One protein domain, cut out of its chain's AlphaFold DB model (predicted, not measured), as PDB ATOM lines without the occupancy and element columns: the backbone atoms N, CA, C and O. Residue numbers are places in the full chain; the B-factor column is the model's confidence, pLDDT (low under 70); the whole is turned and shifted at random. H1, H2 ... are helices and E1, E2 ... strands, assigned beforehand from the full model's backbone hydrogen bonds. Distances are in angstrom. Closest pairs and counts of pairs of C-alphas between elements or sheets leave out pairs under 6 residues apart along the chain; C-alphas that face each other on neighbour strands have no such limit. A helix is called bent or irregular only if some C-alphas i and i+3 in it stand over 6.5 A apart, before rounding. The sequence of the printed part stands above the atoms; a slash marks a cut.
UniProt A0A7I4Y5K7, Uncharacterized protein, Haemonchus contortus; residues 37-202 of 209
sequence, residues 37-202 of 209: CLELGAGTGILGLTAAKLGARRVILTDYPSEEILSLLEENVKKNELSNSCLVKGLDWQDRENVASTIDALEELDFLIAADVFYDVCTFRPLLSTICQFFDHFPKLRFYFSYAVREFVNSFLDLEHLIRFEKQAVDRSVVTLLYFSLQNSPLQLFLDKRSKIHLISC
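Overview. This is residues 37 to 202 of the 209 residues of an uncharacterized protein of Haemonchus contortus (UniProt A0A7I4Y5K7). A twisted sheet of six parallel strands runs through the middle, with H1 and H2 covering one face at its E3, E2 and E1 end, and H3, H4 and H5 in a row on the other side. That row is loose: H3 and H4 only graze the sheet, and H5 is not on it. Residues 181 to 202, with no named element, make a loop beyond edge strand E6. The printed part has 166 residues with five named helices and six named strands, alternating from E1, H1 to H5, E6; the sheet's order is E3, E2, E1, E4, E5, E6, and the class is mixed, helices and strands. The whole is compact, with a radius of gyration of the C-alphas of 15.9 A, and spans 40 by 34 by 30 A.

Arrangement. In the sheet, E1 (residues 37 to 40) is parallel to E2 (58 to 63), with N 39 and O 60 at 2.8 A, and to E4 (111 to 115), with N 113 and O 38 at 2.8 A. E3 (86 to 90), an edge strand, pairs with E2 through N 61 and O 87, 2.8 A. E5 (142 to 148) pairs with E4 through N 144 and O 112, 2.9 A, and with E6 (174 to 180) through N 176 and O 143, 2.9 A. H1 (46 to 53) lies over E2 and E1 at a height over the sheet of 8.2 A; its closest C-alphas to E1 are Gly 48 and Glu 39, 5.9 A. H2 (67 to 79) has a height of 9.0 A and runs along the strands, at 3 degrees to E3 on the local plane. H3 (96 to 103) touches residues 130 to 137 of H4 (121 to 137), closest at the C-alphas of Ile 103 and Phe 134, 6.6 A. Residues 121 to 128 of H4 touch H5 (153 to 166) at a shallow tilt of 28 degrees, the same way, closest at the C-alphas of Val 121 and Ser 155, 7.2 A. In H1, H2 and H3 every O i to N i+4 pair is within hydrogen-bond range; H4 has 11 of 13 and H5 9 of 10.

Along the chain. E1 begins at C-alpha 37 (153.667, 131.999, 113.836). H4 is 25.4 A long and irregular, C-alphas 122 and 125 being 7.1 A apart; H5, 20.6 A, is only just irregular, with C-alphas 153 and 156 at 6.50 A. E5 is 20.0 A and E6 19.4 A long, E6 ending at C-alpha 180 (140.747, 115.299, 109.956).

Size, cuts and confidence. The C-alphas farthest apart, Glu 67 and Ser 195, are 44.9 A apart. The printed part has no cut and no long link between elements. Mean pLDDT of the printed part is 75.8; residues 148 to 202 are under 70.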
ATOM      1  N   CYS A  37     153.945 133.367 114.261       98.00
ATOM      2  CA  CYS A  37     153.667 131.999 113.836       98.00
ATOM      3  C   CYS A  37     154.883 131.402 113.130       98.00
ATOM      4  O   CYS A  37     155.533 132.090 112.345       98.00
ATOM      5  N   LEU A  38     155.147 130.116 113.340       98.69
ATOM      6  CA  LEU A  38     156.099 129.341 112.553       98.69
ATOM      7  C   LEU A  38     155.384 128.136 111.953       98.69
ATOM      8  O   LEU A  38     154.715 127.392 112.667       98.69
ATOM      9  N   GLU A  39     155.528 127.953 110.647       98.50
ATOM     10  CA  GLU A  39     155.009 126.795 109.928       98.50
ATOM     11  C   GLU A  39     156.117 125.761 109.714       98.50
ATOM     12  O   GLU A  39     157.164 126.099 109.162       98.50
ATOM     13  N   LEU A  40     155.888 124.514 110.138       97.69
ATOM     14  CA  LEU A  40     156.757 123.370 109.849       97.69
ATOM     15  C   LEU A  40     156.284 122.663 108.579       97.69
ATOM     16  O   LEU A  40     155.119 122.276 108.503       97.69
ATOM     17  N   GLY A  41     157.200 122.425 107.636       96.62
ATOM     18  CA  GLY A  41     156.897 121.705 106.394       96.62
ATOM     19  C   GLY A  41     155.885 122.458 105.531       96.62
ATOM     20  O   GLY A  41     154.838 121.916 105.188       96.62
ATOM     21  N   ALA A  42     156.174 123.729 105.249       96.75
ATOM     22  CA  ALA A  42     155.239 124.656 104.626       96.75
ATOM     23  C   ALA A  42     154.822 124.267 103.194       96.75
ATOM     24  O   ALA A  42     153.726 124.609 102.743       96.75
ATOM     25  N   GLY A  43     155.680 123.568 102.451       95.00
ATOM     26  CA  GLY A  43     155.479 123.183 101.059       95.00
ATOM     27  C   GLY A  43     155.195 124.389 100.166       95.00
ATOM     28  O   GLY A  43     156.096 125.125  99.779       95.00
ATOM     29  N   THR A  44     153.920 124.615  99.844       94.38
ATOM     30  CA  THR A  44     153.472 125.800  99.086       94.38
ATOM     31  C   THR A  44     153.333 127.064  99.942       94.38
ATOM     32  O   THR A  44     153.251 128.164  99.396       94.38
ATOM     33  N   GLY A  45     153.289 126.921 101.268       96.50
ATOM     34  CA  GLY A  45     153.113 127.996 102.245       96.50
ATOM     35  C   GLY A  45     151.662 128.400 102.484       96.50
ATOM     36  O   GLY A  45     151.418 129.373 103.187       96.50
ATOM     37  N   ILE A  46     150.678 127.704 101.903       95.19
ATOM     38  CA  ILE A  46     149.265 128.123 101.942       95.19
ATOM     39  C   ILE A  46     148.755 128.410 103.361       95.19
ATOM     40  O   ILE A  46     148.012 129.372 103.567       95.19
ATOM     41  N   LEU A  47     149.176 127.621 104.348       94.94
ATOM     42  CA  LEU A  47     148.711 127.744 105.721       94.94
ATOM     43  C   LEU A  47     149.333 128.963 106.423       94.94
ATOM     44  O   LEU A  47     148.601 129.784 106.980       94.94
ATOM     45  N   GLY A  48     150.652 129.148 106.357       97.94
ATOM     46  CA  GLY A  48     151.312 130.323 106.922       97.94
ATOM     47  C   GLY A  48     150.970 131.618 106.182       97.94
ATOM     48  O   GLY A  48     150.751 132.647 106.822       97.94
ATOM     49  N   LEU A  49     150.812 131.581 104.854       98.44
ATOM     50  CA  LEU A  49     150.316 132.723 104.075       98.44
ATOM     51  C   LEU A  49     148.889 133.103 104.497       98.44
ATOM     52  O   LEU A  49     148.581 134.291 104.610       98.44
ATOM     53  N   THR A  50     148.040 132.114 104.800       97.62
ATOM     54  CA  THR A  50     146.709 132.352 105.382       97.62
ATOM     55  C   THR A  50     146.835 133.049 106.736       97.62
ATOM     56  O   THR A  50     146.238 134.106 106.923       97.62
ATOM     57  N   ALA A  51     147.671 132.547 107.652       97.81
ATOM     58  CA  ALA A  51     147.905 133.198 108.948       97.81
ATOM     59  C   ALA A  51     148.362 134.663 108.792       97.81
ATOM     60  O   ALA A  51     147.862 135.553 109.485       97.81
ATOM     61  N   ALA A  52     149.253 134.936 107.834       98.38
ATOM     62  CA  ALA A  52     149.717 136.286 107.532       98.38
ATOM     63  C   ALA A  52     148.586 137.192 107.012       98.38
ATOM     64  O   ALA A  52     148.444 138.322 107.481       98.38
ATOM     65  N   LYS A  53     147.735 136.700 106.098       98.06
ATOM     66  CA  LYS A  53     146.556 137.442 105.601       98.06
ATOM     67  C   LYS A  53     145.514 137.712 106.689       98.06
ATOM     68  O   LYS A  53     144.826 138.726 106.619       98.06
ATOM     69  N   LEU A  54     145.430 136.858 107.708       96.38
ATOM     70  CA  LEU A  54     144.553 137.050 108.869       96.38
ATOM     71  C   LEU A  54     145.117 138.040 109.905       96.38
ATOM     72  O   LEU A  54     144.464 138.326 110.908       96.38
ATOM     73  N   GLY A  55     146.297 138.612 109.651       97.38
ATOM     74  CA  GLY A  55     146.883 139.657 110.482       97.38
ATOM     75  C   GLY A  55     147.869 139.148 111.527       97.38
ATOM     76  O   GLY A  55     148.108 139.856 112.508       97.38
ATOM     77  N   ALA A  56     148.448 137.955 111.351       98.25
ATOM     78  CA  ALA A  56     149.645 137.584 112.100       98.25
ATOM     79  C   ALA A  56     150.732 138.648 111.895       98.25
ATOM     80  O   ALA A  56     150.984 139.094 110.773       98.25
ATOM     81  N   ARG A  57     151.374 139.070 112.990       98.12
ATOM     82  CA  ARG A  57     152.419 140.104 112.959       98.12
ATOM     83  C   ARG A  57     153.633 139.618 112.175       98.12
ATOM     84  O   ARG A  57     154.252 140.397 111.457       98.12
ATOM     85  N   ARG A  58     153.986 138.346 112.360       98.50
ATOM     86  CA  ARG A  58     155.122 137.710 111.698       98.50
ATOM     87  C   ARG A  58     154.840 136.231 111.483       98.50
ATOM     88  O   ARG A  58     154.388 135.553 112.403       98.50
ATOM     89  N   VAL A  59     155.148 135.738 110.292       98.75
ATOM     90  CA  VAL A  59     155.067 134.322 109.940       98.75
ATOM     91  C   VAL A  59     156.427 133.854 109.442       98.75
ATOM     92  O   VAL A  59     157.016 134.464 108.554       98.75
ATOM     93  N   ILE A  60     156.944 132.780 110.024       98.75
ATOM     94  CA  ILE A  60     158.161 132.115 109.578       98.75
ATOM     95  C   ILE A  60     157.737 130.836 108.861       98.75
ATOM     96  O   ILE A  60     157.255 129.896 109.484       98.75
ATOM     97  N   LEU A  61     157.882 130.822 107.542       98.75
ATOM     98  CA  LEU A  61     157.593 129.673 106.692       98.75
ATOM     99  C   LEU A  61     158.846 128.802 106.639       98.75
ATOM    100  O   LEU A  61     159.880 129.258 106.141       98.75
ATOM    101  N   THR A  62     158.767 127.577 107.162       98.69
ATOM    102  CA  THR A  62     159.906 126.655 107.162       98.69
ATOM    103  C   THR A  62     159.627 125.359 106.428       98.69
ATOM    104  O   THR A  62     158.541 124.792 106.517       98.69
ATOM    105  N   ASP A  63     160.634 124.880 105.713       97.44
ATOM    106  CA  ASP A  63     160.644 123.574 105.059       97.44
ATOM    107  C   ASP A  63     162.089 123.063 104.966       97.44
ATOM    108  O   ASP A  63     163.025 123.772 105.350       97.44
ATOM    109  N   TYR A  64     162.289 121.851 104.453       96.12
ATOM    110  CA  TYR A  64     163.609 121.284 104.215       96.12
ATOM    111  C   TYR A  64     164.480 122.270 103.408       96.12
ATOM    112  O   TYR A  64     163.976 122.872 102.454       96.12
ATOM    113  N   PRO A  65     165.771 122.462 103.759       95.38
ATOM    114  CA  PRO A  65     166.662 123.458 103.153       95.38
ATOM    115  C   PRO A  65     167.092 123.079 101.723       95.38
ATOM    116  O   PRO A  65     168.266 122.859 101.431       95.38
ATOM    117  N   SER A  66     166.118 122.999 100.823       94.56
ATOM    118  CA  SER A  66     166.273 122.806  99.387       94.56
ATOM    119  C   SER A  66     165.973 124.114  98.671       94.56
ATOM    120  O   SER A  66     164.917 124.708  98.883       94.56
ATOM    121  N   GLU A  67     166.877 124.532  97.787       94.44
ATOM    122  CA  GLU A  67     166.712 125.737  96.970       94.44
ATOM    123  C   GLU A  67     165.378 125.728  96.208       94.44
ATOM    124  O   GLU A  67     164.648 126.711  96.249       94.44
ATOM    125  N   GLU A  68     164.984 124.591  95.622       94.56
ATOM    126  CA  GLU A  68     163.716 124.479  94.888       94.56
ATOM    127  C   GLU A  68     162.485 124.780  95.765       94.56
ATOM    128  O   GLU A  68     161.544 125.432  95.308       94.56
ATOM    129  N   ILE A  69     162.483 124.299  97.014       94.19
ATOM    130  CA  ILE A  69     161.359 124.476  97.945       94.19
ATOM    131  C   ILE A  69     161.321 125.919  98.442       94.19
ATOM    132  O   ILE A  69     160.276 126.572  98.403       94.19
ATOM    133  N   LEU A  70     162.472 126.430  98.884       97.44
ATOM    134  CA  LEU A  70     162.571 127.771  99.450       97.44
ATOM    135  C   LEU A  70     162.280 128.843  98.392       97.44
ATOM    136  O   LEU A  70     161.522 129.767  98.677       97.44
ATOM    137  N   SER A  71     162.765 128.685  97.155       97.31
ATOM    138  CA  SER A  71     162.434 129.603  96.060       97.31
ATOM    139  C   SER A  71     160.940 129.602  95.729       97.31
ATOM    140  O   SER A  71     160.366 130.671  95.525       97.31
ATOM    141  N   LEU A  72     160.271 128.439  95.732       96.75
ATOM    142  CA  LEU A  72     158.815 128.394  95.548       96.75
ATOM    143  C   LEU A  72     158.084 129.154  96.667       96.75
ATOM    144  O   LEU A  72     157.163 129.925  96.387       96.75
ATOM    145  N   LEU A  73     158.478 128.939  97.924       97.62
ATOM    146  CA  LEU A  73     157.889 129.638  99.068       97.62
ATOM    147  C   LEU A  73     158.084 131.152  98.961       97.62
ATOM    148  O   LEU A  73     157.124 131.902  99.135       97.62
ATOM    149  N   GLU A  74     159.291 131.608  98.622       98.44
ATOM    150  CA  GLU A  74     159.596 133.029  98.426       98.44
ATOM    151  C   GLU A  74     158.764 133.644  97.296       98.44
ATOM    152  O   GLU A  74     158.198 134.733  97.452       98.44
ATOM    153  N   GLU A  75     158.618 132.935  96.173       98.12
ATOM    154  CA  GLU A  75     157.735 133.355  95.089       98.12
ATOM    155  C   GLU A  75     156.284 133.484  95.550       98.12
ATOM    156  O   GLU A  75     155.619 134.465  95.208       98.12
ATOM    157  N   ASN A  76     155.778 132.520  96.321       98.06
ATOM    158  CA  ASN A  76     154.406 132.547  96.816       98.06
ATOM    159  C   ASN A  76     154.196 133.682  97.829       98.06
ATOM    160  O   ASN A  76     153.177 134.372  97.753       98.06
ATOM    161  N   VAL A  77     155.167 133.950  98.707       98.56
ATOM    162  CA  VAL A  77     155.163 135.126  99.596       98.56
ATOM    163  C   VAL A  77     155.068 136.416  98.783       98.56
ATOM    164  O   VAL A  77     154.224 137.269  99.071       98.56
ATOM    165  N   LYS A  78     155.894 136.550  97.738       98.31
ATOM    166  CA  LYS A  78     155.923 137.740  96.879       98.31
ATOM    167  C   LYS A  78     154.621 137.915  96.097       98.31
ATOM    168  O   LYS A  78     154.072 139.013  96.088       98.31
ATOM    169  N   LYS A  79     154.102 136.846  95.484       98.06
ATOM    170  CA  LYS A  79     152.830 136.849  94.732       98.06
ATOM    171  C   LYS A  79     151.637 137.246  95.605       98.06
ATOM    172  O   LYS A  79     150.666 137.779  95.087       98.06
ATOM    173  N   ASN A  80     151.717 137.006  96.915       97.69
ATOM    174  CA  ASN A  80     150.682 137.380  97.875       97.69
ATOM    175  C   ASN A  80     150.937 138.726  98.574       97.69
ATOM    176  O   ASN A  80     150.140 139.096  99.434       97.69
ATOM    177  N   GLU A  81     151.998 139.458  98.218       98.06
ATOM    178  CA  GLU A  81     152.361 140.760  98.807       98.06
ATOM    179  C   GLU A  81     152.638 140.689 100.322       98.06
ATOM    180  O   GLU A  81     152.311 141.599 101.082       98.06
ATOM    181  N   LEU A  82     153.241 139.588 100.779       98.38
ATOM    182  CA  LEU A  82     153.471 139.313 102.203       98.38
ATOM    183  C   LEU A  82     154.942 139.408 102.623       98.38
ATOM    184  O   LEU A  82     155.291 139.014 103.732       98.38
ATOM    185  N   SER A  83     155.818 139.964 101.784       97.88
ATOM    186  CA  SER A  83     157.262 140.057 102.064       97.88
ATOM    187  C   SER A  83     157.613 140.834 103.343       97.88
ATOM    188  O   SER A  83     158.691 140.641 103.888       97.88
ATOM    189  N   ASN A  84     156.714 141.693 103.839       97.12
ATOM    190  CA  ASN A  84     156.922 142.447 105.083       97.12
ATOM    191  C   ASN A  84     156.528 141.669 106.349       97.12
ATOM    192  O   ASN A  84     156.966 142.025 107.439       97.12
ATOM    193  N   SER A  85     155.678 140.646 106.226       97.00
ATOM    194  CA  SER A  85     155.168 139.864 107.361       97.00
ATOM    195  C   SER A  85     155.653 138.415 107.353       97.00
ATOM    196  O   SER A  85     155.613 137.767 108.396       97.00
ATOM    197  N   CYS A  86     156.133 137.908 106.217       98.50
ATOM    198  CA  CYS A  86     156.614 136.539 106.063       98.50
ATOM    199  C   CYS A  86     158.132 136.478 105.875       98.50
ATOM    200  O   CYS A  86     158.703 137.225 105.083       98.50
ATOM    201  N   LEU A  87     158.767 135.524 106.553       98.44
ATOM    202  CA  LEU A  87     160.158 135.127 106.355       98.44
ATOM    203  C   LEU A  87     160.197 133.662 105.919       98.44
ATOM    204  O   LEU A  87     159.593 132.822 106.580       98.44
ATOM    205  N   VAL A  88     160.935 133.353 104.855       98.69
ATOM    206  CA  VAL A  88     161.211 131.972 104.435       98.69
ATOM    207  C   VAL A  88     162.540 131.524 105.039       98.69
ATOM    208  O   VAL A  88     163.514 132.279 105.023       98.69
ATOM    209  N   LYS A  89     162.587 130.317 105.613       98.19
ATOM    210  CA  LYS A  89     163.807 129.764 106.218       98.19
ATOM    211  C   LYS A  89     163.865 128.242 106.085       98.19
ATOM    212  O   LYS A  89     162.901 127.555 106.388       98.19
ATOM    213  N   GLY A  90     165.025 127.714 105.701       98.31
ATOM    214  CA  GLY A  90     165.276 126.273 105.734       98.31
ATOM    215  C   GLY A  90     165.365 125.735 107.166       98.31
ATOM    216  O   GLY A  90     166.128 126.269 107.976       98.31
ATOM    217  N   LEU A  91     164.609 124.673 107.451       98.00
ATOM    218  CA  LEU A  91     164.595 123.945 108.716       98.00
ATOM    219  C   LEU A  91     164.645 122.435 108.454       98.00
ATOM    220  O   LEU A  91     163.655 121.829 108.044       98.00
ATOM    221  N   ASP A  92     165.792 121.816 108.714       96.75
ATOM    222  CA  ASP A  92     165.941 120.365 108.679       96.75
ATOM    223  C   ASP A  92     165.763 119.776 110.079       96.75
ATOM    224  O   ASP A  92     166.598 119.954 110.963       96.75
ATOM    225  N   TRP A  93     164.687 119.014 110.268       95.06
ATOM    226  CA  TRP A  93     164.361 118.367 111.541       95.06
ATOM    227  C   TRP A  93     165.417 117.350 112.008       95.06
ATOM    228  O   TRP A  93     165.440 116.978 113.181       95.06
ATOM    229  N   GLN A  94     166.276 116.867 111.104       94.19
ATOM    230  CA  GLN A  94     167.378 115.946 111.411       94.19
ATOM    231  C   GLN A  94     168.670 116.674 111.807       94.19
ATOM    232  O   GLN A  94     169.620 116.032 112.259       94.19
ATOM    233  N   ASP A  95     168.717 117.998 111.663       95.94
ATOM    234  CA  ASP A  95     169.893 118.822 111.906       95.94
ATOM    235  C   ASP A  95     169.701 119.667 113.170       95.94
ATOM    236  O   ASP A  95     169.069 120.725 113.174       95.94
ATOM    237  N   ARG A  96     170.234 119.171 114.291       93.44
ATOM    238  CA  ARG A  96     170.016 119.783 115.610       93.44
ATOM    239  C   ARG A  96     170.559 121.205 115.713       93.44
ATOM    240  O   ARG A  96     169.956 122.021 116.399       93.44
ATOM    241  N   GLU A  97     171.669 121.510 115.046       96.25
ATOM    242  CA  GLU A  97     172.253 122.856 115.058       96.25
ATOM    243  C   GLU A  97     171.396 123.825 114.239       96.25
ATOM    244  O   GLU A  97     171.146 124.959 114.659       96.25
ATOM    245  N   ASN A  98     170.868 123.370 113.100       97.44
ATOM    246  CA  ASN A  98     169.917 124.151 112.314       97.44
ATOM    247  C   ASN A  98     168.595 124.406 113.071       97.44
ATOM    248  O   ASN A  98     168.078 125.526 113.027       97.44
ATOM    249  N   VAL A  99     168.082 123.419 113.817       97.69
ATOM    250  CA  VAL A  99     166.903 123.596 114.685       97.69
ATOM    251  C   VAL A  99     167.193 124.583 115.818       97.69
ATOM    252  O   VAL A  99     166.459 125.560 115.965       97.69
ATOM    253  N   ALA A 100     168.281 124.387 116.568       97.06
ATOM    254  CA  ALA A 100     168.659 125.257 117.684       97.06
ATOM    255  C   ALA A 100     168.866 126.708 117.227       97.06
ATOM    256  O   ALA A 100     168.227 127.616 117.746       97.06
ATOM    257  N   SER A 101     169.643 126.927 116.161       97.81
ATOM    258  CA  SER A 101     169.853 128.269 115.595       97.81
ATOM    259  C   SER A 101     168.580 128.904 115.021       97.81
ATOM    260  O   SER A 101     168.508 130.123 114.856       97.81
ATOM    261  N   THR A 102     167.563 128.109 114.681       98.06
ATOM    262  CA  THR A 102     166.248 128.633 114.293       98.06
ATOM    263  C   THR A 102     165.453 129.099 115.495       98.06
ATOM    264  O   THR A 102     164.863 130.173 115.426       98.06
ATOM    265  N   ILE A 103     165.478 128.331 116.579       97.56
ATOM    266  CA  ILE A 103     164.827 128.674 117.844       97.56
ATOM    267  C   ILE A 103     165.485 129.912 118.466       97.56
ATOM    268  O   ILE A 103     164.789 130.877 118.757       97.56
ATOM    269  N   ASP A 104     166.815 129.935 118.567       97.38
ATOM    270  CA  ASP A 104     167.579 131.023 119.200       97.38
ATOM    271  C   ASP A 104     167.459 132.365 118.456       97.38
ATOM    272  O   ASP A 104     167.703 133.429 119.023       97.38
ATOM    273  N   ALA A 105     167.079 132.335 117.175       97.06
ATOM    274  CA  ALA A 105     166.837 133.534 116.377       97.06
ATOM    275  C   ALA A 105     165.452 134.169 116.620       97.06
ATOM    276  O   ALA A 105     165.139 135.197 116.011       97.06
ATOM    277  N   LEU A 106     164.601 133.554 117.448       96.81
ATOM    278  CA  LEU A 106     163.245 134.007 117.740       96.81
ATOM    279  C   LEU A 106     163.147 134.477 119.194       96.81
ATOM    280  O   LEU A 106     163.376 133.715 120.123       96.81
ATOM    281  N   GLU A 107     162.728 135.725 119.397       95.06
ATOM    282  CA  GLU A 107     162.472 136.262 120.744       95.06
ATOM    283  C   GLU A 107     161.156 135.735 121.340       95.06
ATOM    284  O   GLU A 107     160.995 135.633 122.555       95.06
ATOM    285  N   GLU A 108     160.192 135.406 120.481       95.56
ATOM    286  CA  GLU A 108     158.870 134.926 120.864       95.56
ATOM    287  C   GLU A 108     158.278 134.032 119.766       95.56
ATOM    288  O   GLU A 108     158.561 134.197 118.576       95.56
ATOM    289  N   LEU A 109     157.406 133.109 120.172       96.81
ATOM    290  CA  LEU A 109     156.611 132.289 119.267       96.81
ATOM    291  C   LEU A 109     155.275 131.947 119.936       96.81
ATOM    292  O   LEU A 109     155.243 131.283 120.974       96.81
ATOM    293  N   ASP A 110     154.168 132.408 119.352       94.19
ATOM    294  CA  ASP A 110     152.825 132.105 119.856       94.19
ATOM    295  C   ASP A 110     152.323 130.769 119.307       94.19
ATOM    296  O   ASP A 110     151.741 129.966 120.045       94.19
ATOM    297  N   PHE A 111     152.547 130.544 118.008       93.19
ATOM    298  CA  PHE A 111     152.006 129.400 117.293       93.19
ATOM    299  C   PHE A 111     153.050 128.648 116.498       93.19
ATOM    300  O   PHE A 111     153.774 129.215 115.682       93.19
ATOM    301  N   LEU A 112     153.026 127.336 116.677       94.56
ATOM    302  CA  LEU A 112     153.558 126.392 115.719       94.56
ATOM    303  C   LEU A 112     152.372 125.885 114.898       94.56
ATOM    304  O   LEU A 112     151.331 125.546 115.469       94.56
ATOM    305  N   ILE A 113     152.502 125.852 113.578       94.81
ATOM    306  CA  ILE A 113     151.481 125.306 112.685       94.81
ATOM    307  C   ILE A 113     152.107 124.284 111.738       94.81
ATOM    308  O   ILE A 113     153.260 124.433 111.347       94.81
ATOM    309  N   ALA A 114     151.391 123.216 111.402       93.69
ATOM    310  CA  ALA A 114     151.882 122.222 110.450       93.69
ATOM    311  C   ALA A 114     150.720 121.483 109.790       93.69
ATOM    312  O   ALA A 114     149.763 121.109 110.463       93.69
ATOM    313  N   ALA A 115     150.797 121.222 108.493       88.25
ATOM    314  CA  ALA A 115     149.772 120.449 107.804       88.25
ATOM    315  C   ALA A 115     150.384 119.266 107.068       88.25
ATOM    316  O   ALA A 115     151.354 119.424 106.338       88.25
ATOM    317  N   ASP A 116     149.810 118.078 107.275       84.69
ATOM    318  CA  ASP A 116     150.187 116.852 106.566       84.69
ATOM    319  C   ASP A 116     151.682 116.478 106.679       84.69
ATOM    320  O   ASP A 116     152.204 115.761 105.833       84.69
ATOM    321  N   VAL A 117     152.366 116.905 107.749       86.50
ATOM    322  CA  VAL A 117     153.802 116.642 107.990       86.50
ATOM    323  C   VAL A 117     154.099 115.243 108.537       86.50
ATOM    324  O   VAL A 117     155.199 114.723 108.370       86.50
ATOM    325  N   PHE A 118     153.112 114.592 109.153       81.69
ATOM    326  CA  PHE A 118     153.236 113.233 109.684       81.69
ATOM    327  C   PHE A 118     152.829 112.197 108.627       81.69
ATOM    328  O   PHE A 118     151.824 111.512 108.768       81.69
ATOM    329  N   TYR A 119     153.594 112.078 107.545       75.94
ATOM    330  CA  TYR A 119     153.284 111.133 106.461       75.94
ATOM    331  C   TYR A 119     154.403 110.126 106.162       75.94
ATOM    332  O   TYR A 119     154.111 109.046 105.650       75.94
ATOM    333  N   ASP A 120     155.652 110.441 106.511       82.31
ATOM    334  CA  ASP A 120     156.794 109.525 106.441       82.31
ATOM    335  C   ASP A 120     157.215 109.129 107.859       82.31
ATOM    336  O   ASP A 120     157.723 109.946 108.624       82.31
ATOM    337  N   VAL A 121     157.019 107.861 108.224       76.44
ATOM    338  CA  VAL A 121     157.345 107.348 109.567       76.44
ATOM    339  C   VAL A 121     158.812 107.565 109.949       76.44
ATOM    340  O   VAL A 121     159.130 107.685 111.133       76.44
ATOM    341  N   CYS A 122     159.710 107.671 108.966       81.69
ATOM    342  CA  CYS A 122     161.128 107.893 109.214       81.69
ATOM    343  C   CYS A 122     161.416 109.324 109.706       81.69
ATOM    344  O   CYS A 122     162.434 109.549 110.364       81.69
ATOM    345  N   THR A 123     160.526 110.287 109.435       83.06
ATOM    346  CA  THR A 123     160.677 111.689 109.858       83.06
ATOM    347  C   THR A 123     159.960 112.004 111.171       83.06
ATOM    348  O   THR A 123     160.218 113.053 111.757       83.06
ATOM    349  N   PHE A 124     159.136 111.089 111.702       82.56
ATOM    350  CA  PHE A 124     158.322 111.339 112.901       82.56
ATOM    351  C   PHE A 124     159.172 111.688 114.120       82.56
ATOM    352  O   PHE A 124     158.899 112.670 114.802       82.56
ATOM    353  N   ARG A 125     160.222 110.906 114.395       80.38
ATOM    354  CA  ARG A 125     161.087 111.139 115.559       80.38
ATOM    355  C   ARG A 125     161.893 112.445 115.443       80.38
ATOM    356  O   ARG A 125     161.880 113.204 116.408       80.38
ATOM    357  N   PRO A 126     162.562 112.753 114.312       87.50
ATOM    358  CA  PRO A 126     163.169 114.072 114.102       87.50
ATOM    359  C   PRO A 126     162.178 115.238 114.250       87.50
ATOM    360  O   PRO A 126     162.478 116.223 114.926       87.50
ATOM    361  N   LEU A 127     160.977 115.113 113.676       87.88
ATOM    362  CA  LEU A 127     159.925 116.129 113.761       87.88
ATOM    363  C   LEU A 127     159.462 116.352 115.206       87.88
ATOM    364  O   LEU A 127     159.390 117.489 115.661       87.88
ATOM    365  N   LEU A 128     159.197 115.284 115.956       83.25
ATOM    366  CA  LEU A 128     158.788 115.387 117.357       83.25
ATOM    367  C   LEU A 128     159.899 115.951 118.241       83.25
ATOM    368  O   LEU A 128     159.649 116.878 119.005       83.25
ATOM    369  N   SER A 129     161.146 115.522 118.034       83.38
ATOM    370  CA  SER A 129     162.303 116.128 118.698       83.38
ATOM    371  C   SER A 129     162.436 117.621 118.383       83.38
ATOM    372  O   SER A 129     162.883 118.383 119.240       83.38
ATOM    373  N   THR A 130     162.076 118.054 117.173       91.25
ATOM    374  CA  THR A 130     162.045 119.474 116.790       91.25
ATOM    375  C   THR A 130     160.932 120.207 117.539       91.25
ATOM    376  O   THR A 130     161.192 121.221 118.180       91.25
ATOM    377  N   ILE A 131     159.712 119.661 117.534       86.12
ATOM    378  CA  ILE A 131     158.552 120.214 118.249       86.12
ATOM    379  C   ILE A 131     158.843 120.354 119.753       86.12
ATOM    380  O   ILE A 131     158.546 121.395 120.338       86.12
ATOM    381  N   CYS A 132     159.467 119.351 120.374       82.00
ATOM    382  CA  CYS A 132     159.856 119.387 121.784       82.00
ATOM    383  C   CYS A 132     160.847 120.513 122.088       82.00
ATOM    384  O   CYS A 132     160.619 121.264 123.029       82.00
ATOM    385  N   GLN A 133     161.867 120.716 121.248       85.31
ATOM    386  CA  GLN A 133     162.805 121.833 121.422       85.31
ATOM    387  C   GLN A 133     162.104 123.200 121.345       85.31
ATOM    388  O   GLN A 133     162.399 124.089 122.143       85.31
ATOM    389  N   PHE A 134     161.131 123.366 120.440       88.56
ATOM    390  CA  PHE A 134     160.307 124.581 120.404       88.56
ATOM    391  C   PHE A 134     159.495 124.762 121.694       88.56
ATOM    392  O   PHE A 134     159.409 125.875 122.208       88.56
ATOM    393  N   PHE A 135     158.912 123.695 122.243       82.94
ATOM    394  CA  PHE A 135     158.157 123.771 123.497       82.94
ATOM    395  C   PHE A 135     159.026 124.033 124.728       82.94
ATOM    396  O   PHE A 135     158.581 124.750 125.628       82.94
ATOM    397  N   ASP A 136     160.241 123.488 124.763       82.62
ATOM    398  CA  ASP A 136     161.204 123.726 125.838       82.62
ATOM    399  C   ASP A 136     161.622 125.202 125.884       82.62
ATOM    400  O   ASP A 136     161.760 125.778 126.964       82.62
ATOM    401  N   HIS A 137     161.768 125.832 124.714       88.62
ATOM    402  CA  HIS A 137     162.149 127.238 124.603       88.62
ATOM    403  C   HIS A 137     160.960 128.201 124.777       88.62
ATOM    404  O   HIS A 137     161.088 129.247 125.414       88.62
ATOM    405  N   PHE A 138     159.779 127.852 124.255       86.06
ATOM    406  CA  PHE A 138     158.585 128.703 124.264       86.06
ATOM    407  C   PHE A 138     157.468 128.099 125.140       86.06
ATOM    408  O   PHE A 138     156.553 127.443 124.637       86.06
ATOM    409  N   PRO A 139     157.436 128.374 126.458       79.44
ATOM    410  CA  PRO A 139     156.514 127.710 127.390       79.44
ATOM    411  C   PRO A 139     155.029 128.056 127.177       79.44
ATOM    412  O   PRO A 139     154.150 127.373 127.701       79.44
ATOM    413  N   LYS A 140     154.728 129.129 126.434       81.12
ATOM    414  CA  LYS A 140     153.355 129.541 126.081       81.12
ATOM    415  C   LYS A 140     152.940 129.120 124.669       81.12
ATOM    416  O   LYS A 140     151.815 129.432 124.274       81.12
ATOM    417  N   LEU A 141     153.827 128.444 123.936       83.69
ATOM    418  CA  LEU A 141     153.585 127.989 122.575       83.69
ATOM    419  C   LEU A 141     152.321 127.135 122.512       83.69
ATOM    420  O   LEU A 141     152.061 126.309 123.392       83.69
ATOM    421  N   ARG A 142     151.551 127.322 121.443       83.81
ATOM    422  CA  ARG A 142     150.472 126.415 121.062       83.81
ATOM    423  C   ARG A 142     150.786 125.838 119.696       83.81
ATOM    424  O   ARG A 142     151.110 126.571 118.768       83.81
ATOM    425  N   PHE A 143     150.673 124.525 119.575       85.00
ATOM    426  CA  PHE A 143     150.827 123.837 118.299       85.00
ATOM    427  C   PHE A 143     149.450 123.522 117.728       85.00
ATOM    428  O   PHE A 143     148.632 122.979 118.466       85.00
ATOM    429  N   TYR A 144     149.217 123.862 116.459       82.75
ATOM    430  CA  TYR A 144     148.055 123.455 115.671       82.75
ATOM    431  C   TYR A 144     148.538 122.646 114.481       82.75
ATOM    432  O   TYR A 144     149.338 123.133 113.688       82.75
ATOM    433  N   PHE A 145     148.041 121.430 114.309       83.94
ATOM    434  CA  PHE A 145     148.397 120.662 113.126       83.94
ATOM    435  C   PHE A 145     147.260 119.821 112.604       83.94
ATOM    436  O   PHE A 145     146.404 119.421 113.388       83.94
ATOM    437  N   SER A 146     147.291 119.550 111.301       78.81
ATOM    438  CA  SER A 146     146.404 118.596 110.649       78.81
ATOM    439  C   SER A 146     147.122 117.293 110.327       78.81
ATOM    440  O   SER A 146     148.306 117.261 109.983       78.81
ATOM    441  N   TYR A 147     146.378 116.199 110.460       73.94
ATOM    442  CA  TYR A 147     146.827 114.857 110.129       73.94
ATOM    443  C   TYR A 147     145.719 114.118 109.391       73.94
ATOM    444  O   TYR A 147     144.615 113.976 109.923       73.94
ATOM    445  N   ALA A 148     146.027 113.628 108.191       68.31
ATOM    446  CA  ALA A 148     145.166 112.716 107.456       68.31
ATOM    447  C   ALA A 148     145.459 111.265 107.866       68.31
ATOM    448  O   ALA A 148     146.549 110.747 107.613       68.31
ATOM    449  N   VAL A 149     144.464 110.589 108.449       64.19
ATOM    450  CA  VAL A 149     144.554 109.147 108.724       64.19
ATOM    451  C   VAL A 149     144.647 108.395 107.401       64.19
ATOM    452  O   VAL A 149     143.773 108.519 106.543       64.19
ATOM    453  N   ARG A 150     145.699 107.593 107.244       56.34
ATOM    454  CA  ARG A 150     145.857 106.664 106.118       56.34
ATOM    455  C   ARG A 150     145.653 105.239 106.631       56.34
ATOM    456  O   ARG A 150     145.936 104.973 107.794       56.34
ATOM    457  N   GLU A 151     145.192 104.322 105.777       49.47
ATOM    458  CA  GLU A 151     144.806 102.934 106.134       49.47
ATOM    459  C   GLU A 151     145.922 102.053 106.743       49.47
ATOM    460  O   GLU A 151     145.699 100.887 107.061       49.47
ATOM    461  N   PHE A 152     147.109 102.593 107.014       51.16
ATOM    462  CA  PHE A 152     148.054 101.950 107.916       51.16
ATOM    463  C   PHE A 152     147.611 102.179 109.362       51.16
ATOM    464  O   PHE A 152     148.020 103.147 110.005       51.16
ATOM    465  N   VAL A 153     146.816 101.231 109.871       45.69
ATOM    466  CA  VAL A 153     146.331 101.109 111.262       45.69
ATOM    467  C   VAL A 153     147.444 101.330 112.307       45.69
ATOM    468  O   VAL A 153     147.161 101.746 113.426       45.69
ATOM    469  N   ASN A 154     148.717 101.156 111.931       49.59
ATOM    470  CA  ASN A 154     149.867 101.391 112.805       49.59
ATOM    471  C   ASN A 154     150.349 102.846 112.843       49.59
ATOM    472  O   ASN A 154     150.753 103.290 113.897       49.59
ATOM    473  N   SER A 155     150.250 103.636 111.771       51.81
ATOM    474  CA  SER A 155     150.854 104.985 111.733       51.81
ATOM    475  C   SER A 155     150.235 105.984 112.721       51.81
ATOM    476  O   SER A 155     150.946 106.794 113.312       51.81
ATOM    477  N   PHE A 156     148.917 105.907 112.936       54.28
ATOM    478  CA  PHE A 156     148.234 106.721 113.938       54.28
ATOM    479  C   PHE A 156     148.533 106.223 115.355       54.28
ATOM    480  O   PHE A 156     148.753 107.036 116.247       54.28
ATOM    481  N   LEU A 157     148.596 104.902 115.558       56.53
ATOM    482  CA  LEU A 157     149.011 104.320 116.836       56.53
ATOM    483  C   LEU A 157     150.467 104.667 117.149       56.53
ATOM    484  O   LEU A 157     150.753 105.030 118.279       56.53
ATOM    485  N   ASP A 158     151.362 104.631 116.168       58.34
ATOM    486  CA  ASP A 158     152.771 104.993 116.289       58.34
ATOM    487  C   ASP A 158     152.913 106.476 116.622       58.34
ATOM    488  O   ASP A 158     153.680 106.830 117.515       58.34
ATOM    489  N   LEU A 159     152.126 107.345 115.978       60.59
ATOM    490  CA  LEU A 159     152.077 108.768 116.303       60.59
ATOM    491  C   LEU A 159     151.509 109.006 117.708       60.59
ATOM    492  O   LEU A 159     152.099 109.753 118.484       60.59
ATOM    493  N   GLU A 160     150.405 108.354 118.081       61.69
ATOM    494  CA  GLU A 160     149.860 108.433 119.437       61.69
ATOM    495  C   GLU A 160     150.841 107.893 120.478       61.69
ATOM    496  O   GLU A 160     150.990 108.500 121.536       61.69
ATOM    497  N   HIS A 161     151.515 106.780 120.203       58.91
ATOM    498  CA  HIS A 161     152.511 106.187 121.086       58.91
ATOM    499  C   HIS A 161     153.722 107.098 121.225       58.91
ATOM    500  O   HIS A 161     154.132 107.342 122.357       58.91
ATOM    501  N   LEU A 162     154.246 107.661 120.134       53.25
ATOM    502  CA  LEU A 162     155.344 108.624 120.197       53.25
ATOM    503  C   LEU A 162     154.935 109.889 120.960       53.25
ATOM    504  O   LEU A 162     155.658 110.313 121.857       53.25
ATOM    505  N   ILE A 163     153.754 110.449 120.682       55.09
ATOM    506  CA  ILE A 163     153.248 111.633 121.391       55.09
ATOM    507  C   ILE A 163     153.021 111.321 122.877       55.09
ATOM    508  O   ILE A 163     153.327 112.149 123.731       55.09
ATOM    509  N   ARG A 164     152.483 110.145 123.226       49.94
ATOM    510  CA  ARG A 164     152.286 109.723 124.626       49.94
ATOM    511  C   ARG A 164     153.613 109.465 125.339       49.94
ATOM    512  O   ARG A 164     153.721 109.793 126.517       49.94
ATOM    513  N   PHE A 165     154.598 108.907 124.640       38.94
ATOM    514  CA  PHE A 165     155.936 108.650 125.167       38.94
ATOM    515  C   PHE A 165     156.684 109.964 125.427       38.94
ATOM    516  O   PHE A 165     157.220 110.160 126.513       38.94
ATOM    517  N   GLU A 166     156.626 110.922 124.499       45.09
ATOM    518  CA  GLU A 166     157.237 112.242 124.697       45.09
ATOM    519  C   GLU A 166     156.429 113.148 125.643       45.09
ATOM    520  O   GLU A 166     157.010 113.987 126.324       45.09
ATOM    521  N   LYS A 167     155.117 112.926 125.832       40.69
ATOM    522  CA  LYS A 167     154.317 113.596 126.883       40.69
ATOM    523  C   LYS A 167     154.798 113.319 128.311       40.69
ATOM    524  O   LYS A 167     154.486 114.115 129.192       40.69
ATOM    525  N   GLN A 168     155.531 112.230 128.563       38.09
ATOM    526  CA  GLN A 168     156.208 112.040 129.854       38.09
ATOM    527  C   GLN A 168     157.426 112.967 130.022       38.09
ATOM    528  O   GLN A 168     157.829 113.214 131.155       38.09
ATOM    529  N   ALA A 169     157.975 113.514 128.931       33.00
ATOM    530  CA  ALA A 169     159.059 114.498 128.942       33.00
ATOM    531  C   ALA A 169     158.550 115.956 128.864       33.00
ATOM    532  O   ALA A 169     159.127 116.841 129.489       33.00
ATOM    533  N   VAL A 170     157.436 116.210 128.164       36.50
ATOM    534  CA  VAL A 170     156.873 117.557 127.930       36.50
ATOM    535  C   VAL A 170     155.780 117.886 128.957       36.50
ATOM    536  O   VAL A 170     154.580 117.895 128.671       36.50
ATOM    537  N   ASP A 171     156.171 118.138 130.206       33.16
ATOM    538  CA  ASP A 171     155.205 118.318 131.302       33.16
ATOM    539  C   ASP A 171     154.498 119.703 131.310       33.16
ATOM    540  O   ASP A 171     153.537 119.908 132.055       33.16
ATOM    541  N   ARG A 172     154.881 120.676 130.464       34.09
ATOM    542  CA  ARG A 172     154.502 122.095 130.691       34.09
ATOM    543  C   ARG A 172     153.819 122.885 129.564       34.09
ATOM    544  O   ARG A 172     153.553 124.063 129.785       34.09
ATOM    545  N   SER A 173     153.435 122.293 128.433       33.94
ATOM    546  CA  SER A 173     152.900 123.060 127.287       33.94
ATOM    547  C   SER A 173     151.606 122.505 126.662       33.94
ATOM    548  O   SER A 173     151.266 121.326 126.791       33.94
ATOM    549  N   VAL A 174     150.826 123.398 126.034       38.03
ATOM    550  CA  VAL A 174     149.495 123.123 125.454       38.03
ATOM    551  C   VAL A 174     149.645 122.693 123.989       38.03
ATOM    552  O   VAL A 174     149.958 123.508 123.124       38.03
ATOM    553  N   VAL A 175     149.381 121.419 123.691       41.03
ATOM    554  CA  VAL A 175     149.395 120.863 122.323       41.03
ATOM    555  C   VAL A 175     147.958 120.746 121.808       41.03
ATOM    556  O   VAL A 175     147.196 119.946 122.344       41.03
ATOM    557  N   THR A 176     147.579 121.499 120.767       41.12
ATOM    558  CA  THR A 176     146.241 121.404 120.146       41.12
ATOM    559  C   THR A 176     146.309 120.581 118.853       41.12
ATOM    560  O   THR A 176     146.827 121.014 117.833       41.12
ATOM    561  N   LEU A 177     145.780 119.360 118.884       41.88
ATOM    562  CA  LEU A 177     145.813 118.427 117.752       41.88
ATOM    563  C   LEU A 177     144.524 118.536 116.933       41.88
ATOM    564  O   LEU A 177     143.488 118.087 117.407       41.88
ATOM    565  N   LEU A 178     144.568 119.093 115.719       39.09
ATOM    566  CA  LEU A 178     143.389 119.177 114.851       39.09
ATOM    567  C   LEU A 178     143.342 117.953 113.921       39.09
ATOM    568  O   LEU A 178     144.099 117.806 112.970       39.09
ATOM    569  N   TYR A 179     142.449 117.021 114.228       38.84
ATOM    570  CA  TYR A 179     142.244 115.787 113.469       38.84
ATOM    571  C   TYR A 179     141.345 116.011 112.243       38.84
ATOM    572  O   TYR A 179     140.329 116.695 112.351       38.84
ATOM    573  N   PHE A 180     141.654 115.374 111.106       37.19
ATOM    574  CA  PHE A 180     140.747 115.299 109.956       37.19
ATOM    575  C   PHE A 180     140.731 113.873 109.377       37.19
ATOM    576  O   PHE A 180     141.763 113.330 108.987       37.19
ATOM    577  N   SER A 181     139.550 113.251 109.310       34.16
ATOM    578  CA  SER A 181     139.341 111.983 108.599       34.16
ATOM    579  C   SER A 181     138.767 112.263 107.216       34.16
ATOM    580  O   SER A 181     137.758 112.950 107.094       34.16
ATOM    581  N   LEU A 182     139.376 111.694 106.174       34.44
ATOM    582  CA  LEU A 182     138.934 111.839 104.781       34.44
ATOM    583  C   LEU A 182     137.626 111.085 104.462       34.44
ATOM    584  O   LEU A 182     137.140 111.173 103.339       34.44
ATOM    585  N   GLN A 183     137.051 110.339 105.415       34.88
ATOM    586  CA  GLN A 183     135.889 109.474 105.166       34.88
ATOM    587  C   GLN A 183     134.616 109.839 105.942       34.88
ATOM    588  O   GLN A 183     133.582 109.236 105.682       34.88
ATOM    589  N   ASN A 184     134.635 110.819 106.849       32.94
ATOM    590  CA  ASN A 184     133.435 111.309 107.541       32.94
ATOM    591  C   ASN A 184     133.638 112.766 107.986       32.94
ATOM    592  O   ASN A 184     134.770 113.188 108.194       32.94
ATOM    593  N   SER A 185     132.540 113.521 108.108       30.98
ATOM    594  CA  SER A 185     132.481 114.964 108.416       30.98
ATOM    595  C   SER A 185     133.560 115.471 109.397       30.98
ATOM    596  O   SER A 185     133.865 114.766 110.361       30.98
ATOM    597  N   PRO A 186     134.090 116.703 109.220       33.53
ATOM    598  CA  PRO A 186     135.208 117.216 110.011       33.53
ATOM    599  C   PRO A 186     134.882 117.206 111.511       33.53
ATOM    600  O   PRO A 186     133.943 117.855 111.981       33.53
ATOM    601  N   LEU A 187     135.676 116.441 112.258       35.00
ATOM    602  CA  LEU A 187     135.633 116.336 113.711       35.00
ATOM    603  C   LEU A 187     136.871 117.031 114.270       35.00
ATOM    604  O   LEU A 187     137.980 116.526 114.136       35.00
ATOM    605  N   GLN A 188     136.671 118.182 114.908       36.53
ATOM    606  CA  GLN A 188     137.733 118.890 115.618       36.53
ATOM    607  C   GLN A 188     138.006 118.176 116.948       36.53
ATOM    608  O   GLN A 188     137.085 117.934 117.731       36.53
ATOM    609  N   LEU A 189     139.271 117.848 117.207       34.50
ATOM    610  CA  LEU A 189     139.743 117.336 118.492       34.50
ATOM    611  C   LEU A 189     140.506 118.455 119.211       34.50
ATOM    612  O   LEU A 189     141.307 119.167 118.620       34.50
ATOM    613  N   PHE A 190     140.232 118.631 120.500       34.28
ATOM    614  CA  PHE A 190     140.953 119.557 121.371       34.28
ATOM    615  C   PHE A 190     141.604 118.737 122.488       34.28
ATOM    616  O   PHE A 190     140.924 117.972 123.173       34.28
ATOM    617  N   LEU A 191     142.918 118.879 122.674       34.84
ATOM    618  CA  LEU A 191     143.654 118.275 123.787       34.84
ATOM    619  C   LEU A 191     144.089 119.384 124.752       34.84
ATOM    620  O   LEU A 191     145.173 119.941 124.630       34.84
ATOM    621  N   ASP A 192     143.240 119.693 125.731       32.94
ATOM    622  CA  ASP A 192     143.601 120.535 126.877       32.94
ATOM    623  C   ASP A 192     143.668 119.669 128.152       32.94
ATOM    624  O   ASP A 192     142.781 118.853 128.416       32.94
ATOM    625  N   LYS A 193     144.725 119.851 128.962       32.66
ATOM    626  CA  LYS A 193     144.950 119.172 130.256       32.66
ATOM    627  C   LYS A 193     143.846 119.484 131.289       32.66
ATOM    628  O   LYS A 193     143.829 118.869 132.353       32.66
ATOM    629  N   ARG A 194     142.891 120.384 131.012       28.53
ATOM    630  CA  ARG A 194     141.785 120.741 131.926       28.53
ATOM    631  C   ARG A 194     140.472 119.980 131.703       28.53
ATOM    632  O   ARG A 194     139.392 120.528 131.885       28.53
ATOM    633  N   SER A 195     140.575 118.670 131.483       30.14
ATOM    634  CA  SER A 195     139.487 117.710 131.743       30.14
ATOM    635  C   SER A 195     138.256 117.807 130.831       30.14
ATOM    636  O   SER A 195     137.161 118.080 131.321       30.14
ATOM    637  N   LYS A 196     138.414 117.492 129.534       24.14
ATOM    638  CA  LYS A 196     137.441 116.736 128.708       24.14
ATOM    639  C   LYS A 196     137.931 116.628 127.261       24.14
ATOM    640  O   LYS A 196     138.309 117.621 126.652       24.14
ATOM    641  N   ILE A 197     137.859 115.422 126.699       33.28
ATOM    642  CA  ILE A 197     137.845 115.236 125.245       33.28
ATOM    643  C   ILE A 197     136.496 115.788 124.773       33.28
ATOM    644  O   ILE A 197     135.455 115.208 125.076       33.28
ATOM    645  N   HIS A 198     136.496 116.928 124.088       29.48
ATOM    646  CA  HIS A 198     135.292 117.471 123.466       29.48
ATOM    647  C   HIS A 198     135.282 117.085 121.985       29.48
ATOM    648  O   HIS A 198     136.080 117.595 121.205       29.48
ATOM    649  N   LEU A 199     134.382 116.171 121.610       31.25
ATOM    650  CA  LEU A 199     134.038 115.892 120.215       31.25
ATOM    651  C   LEU A 199     133.081 116.992 119.748       31.25
ATOM    652  O   LEU A 199     131.919 116.999 120.153       31.25
ATOM    653  N   ILE A 200     133.548 117.929 118.924       31.73
ATOM    654  CA  ILE A 200     132.662 118.916 118.296       31.73
ATOM    655  C   ILE A 200     132.479 118.513 116.834       31.73
ATOM    656  O   ILE A 200     133.396 118.589 116.018       31.73
ATOM    657  N   SER A 201     131.272 118.042 116.522       26.83
ATOM    658  CA  SER A 201     130.798 117.832 115.157       26.83
ATOM    659  C   SER A 201     130.592 119.200 114.508       26.83
ATOM    660  O   SER A 201     129.680 119.930 114.897       26.83
ATOM    661  N   CYS A 202     131.413 119.556 113.516       29.30
ATOM    662  CA  CYS A 202     131.112 120.706 112.673       29.30
ATOM    663  C   CYS A 202     130.070 120.264 111.638       29.30
ATOM    664  O   CYS A 202     130.394 119.670 110.607       29.30
TER     665      CYS A 202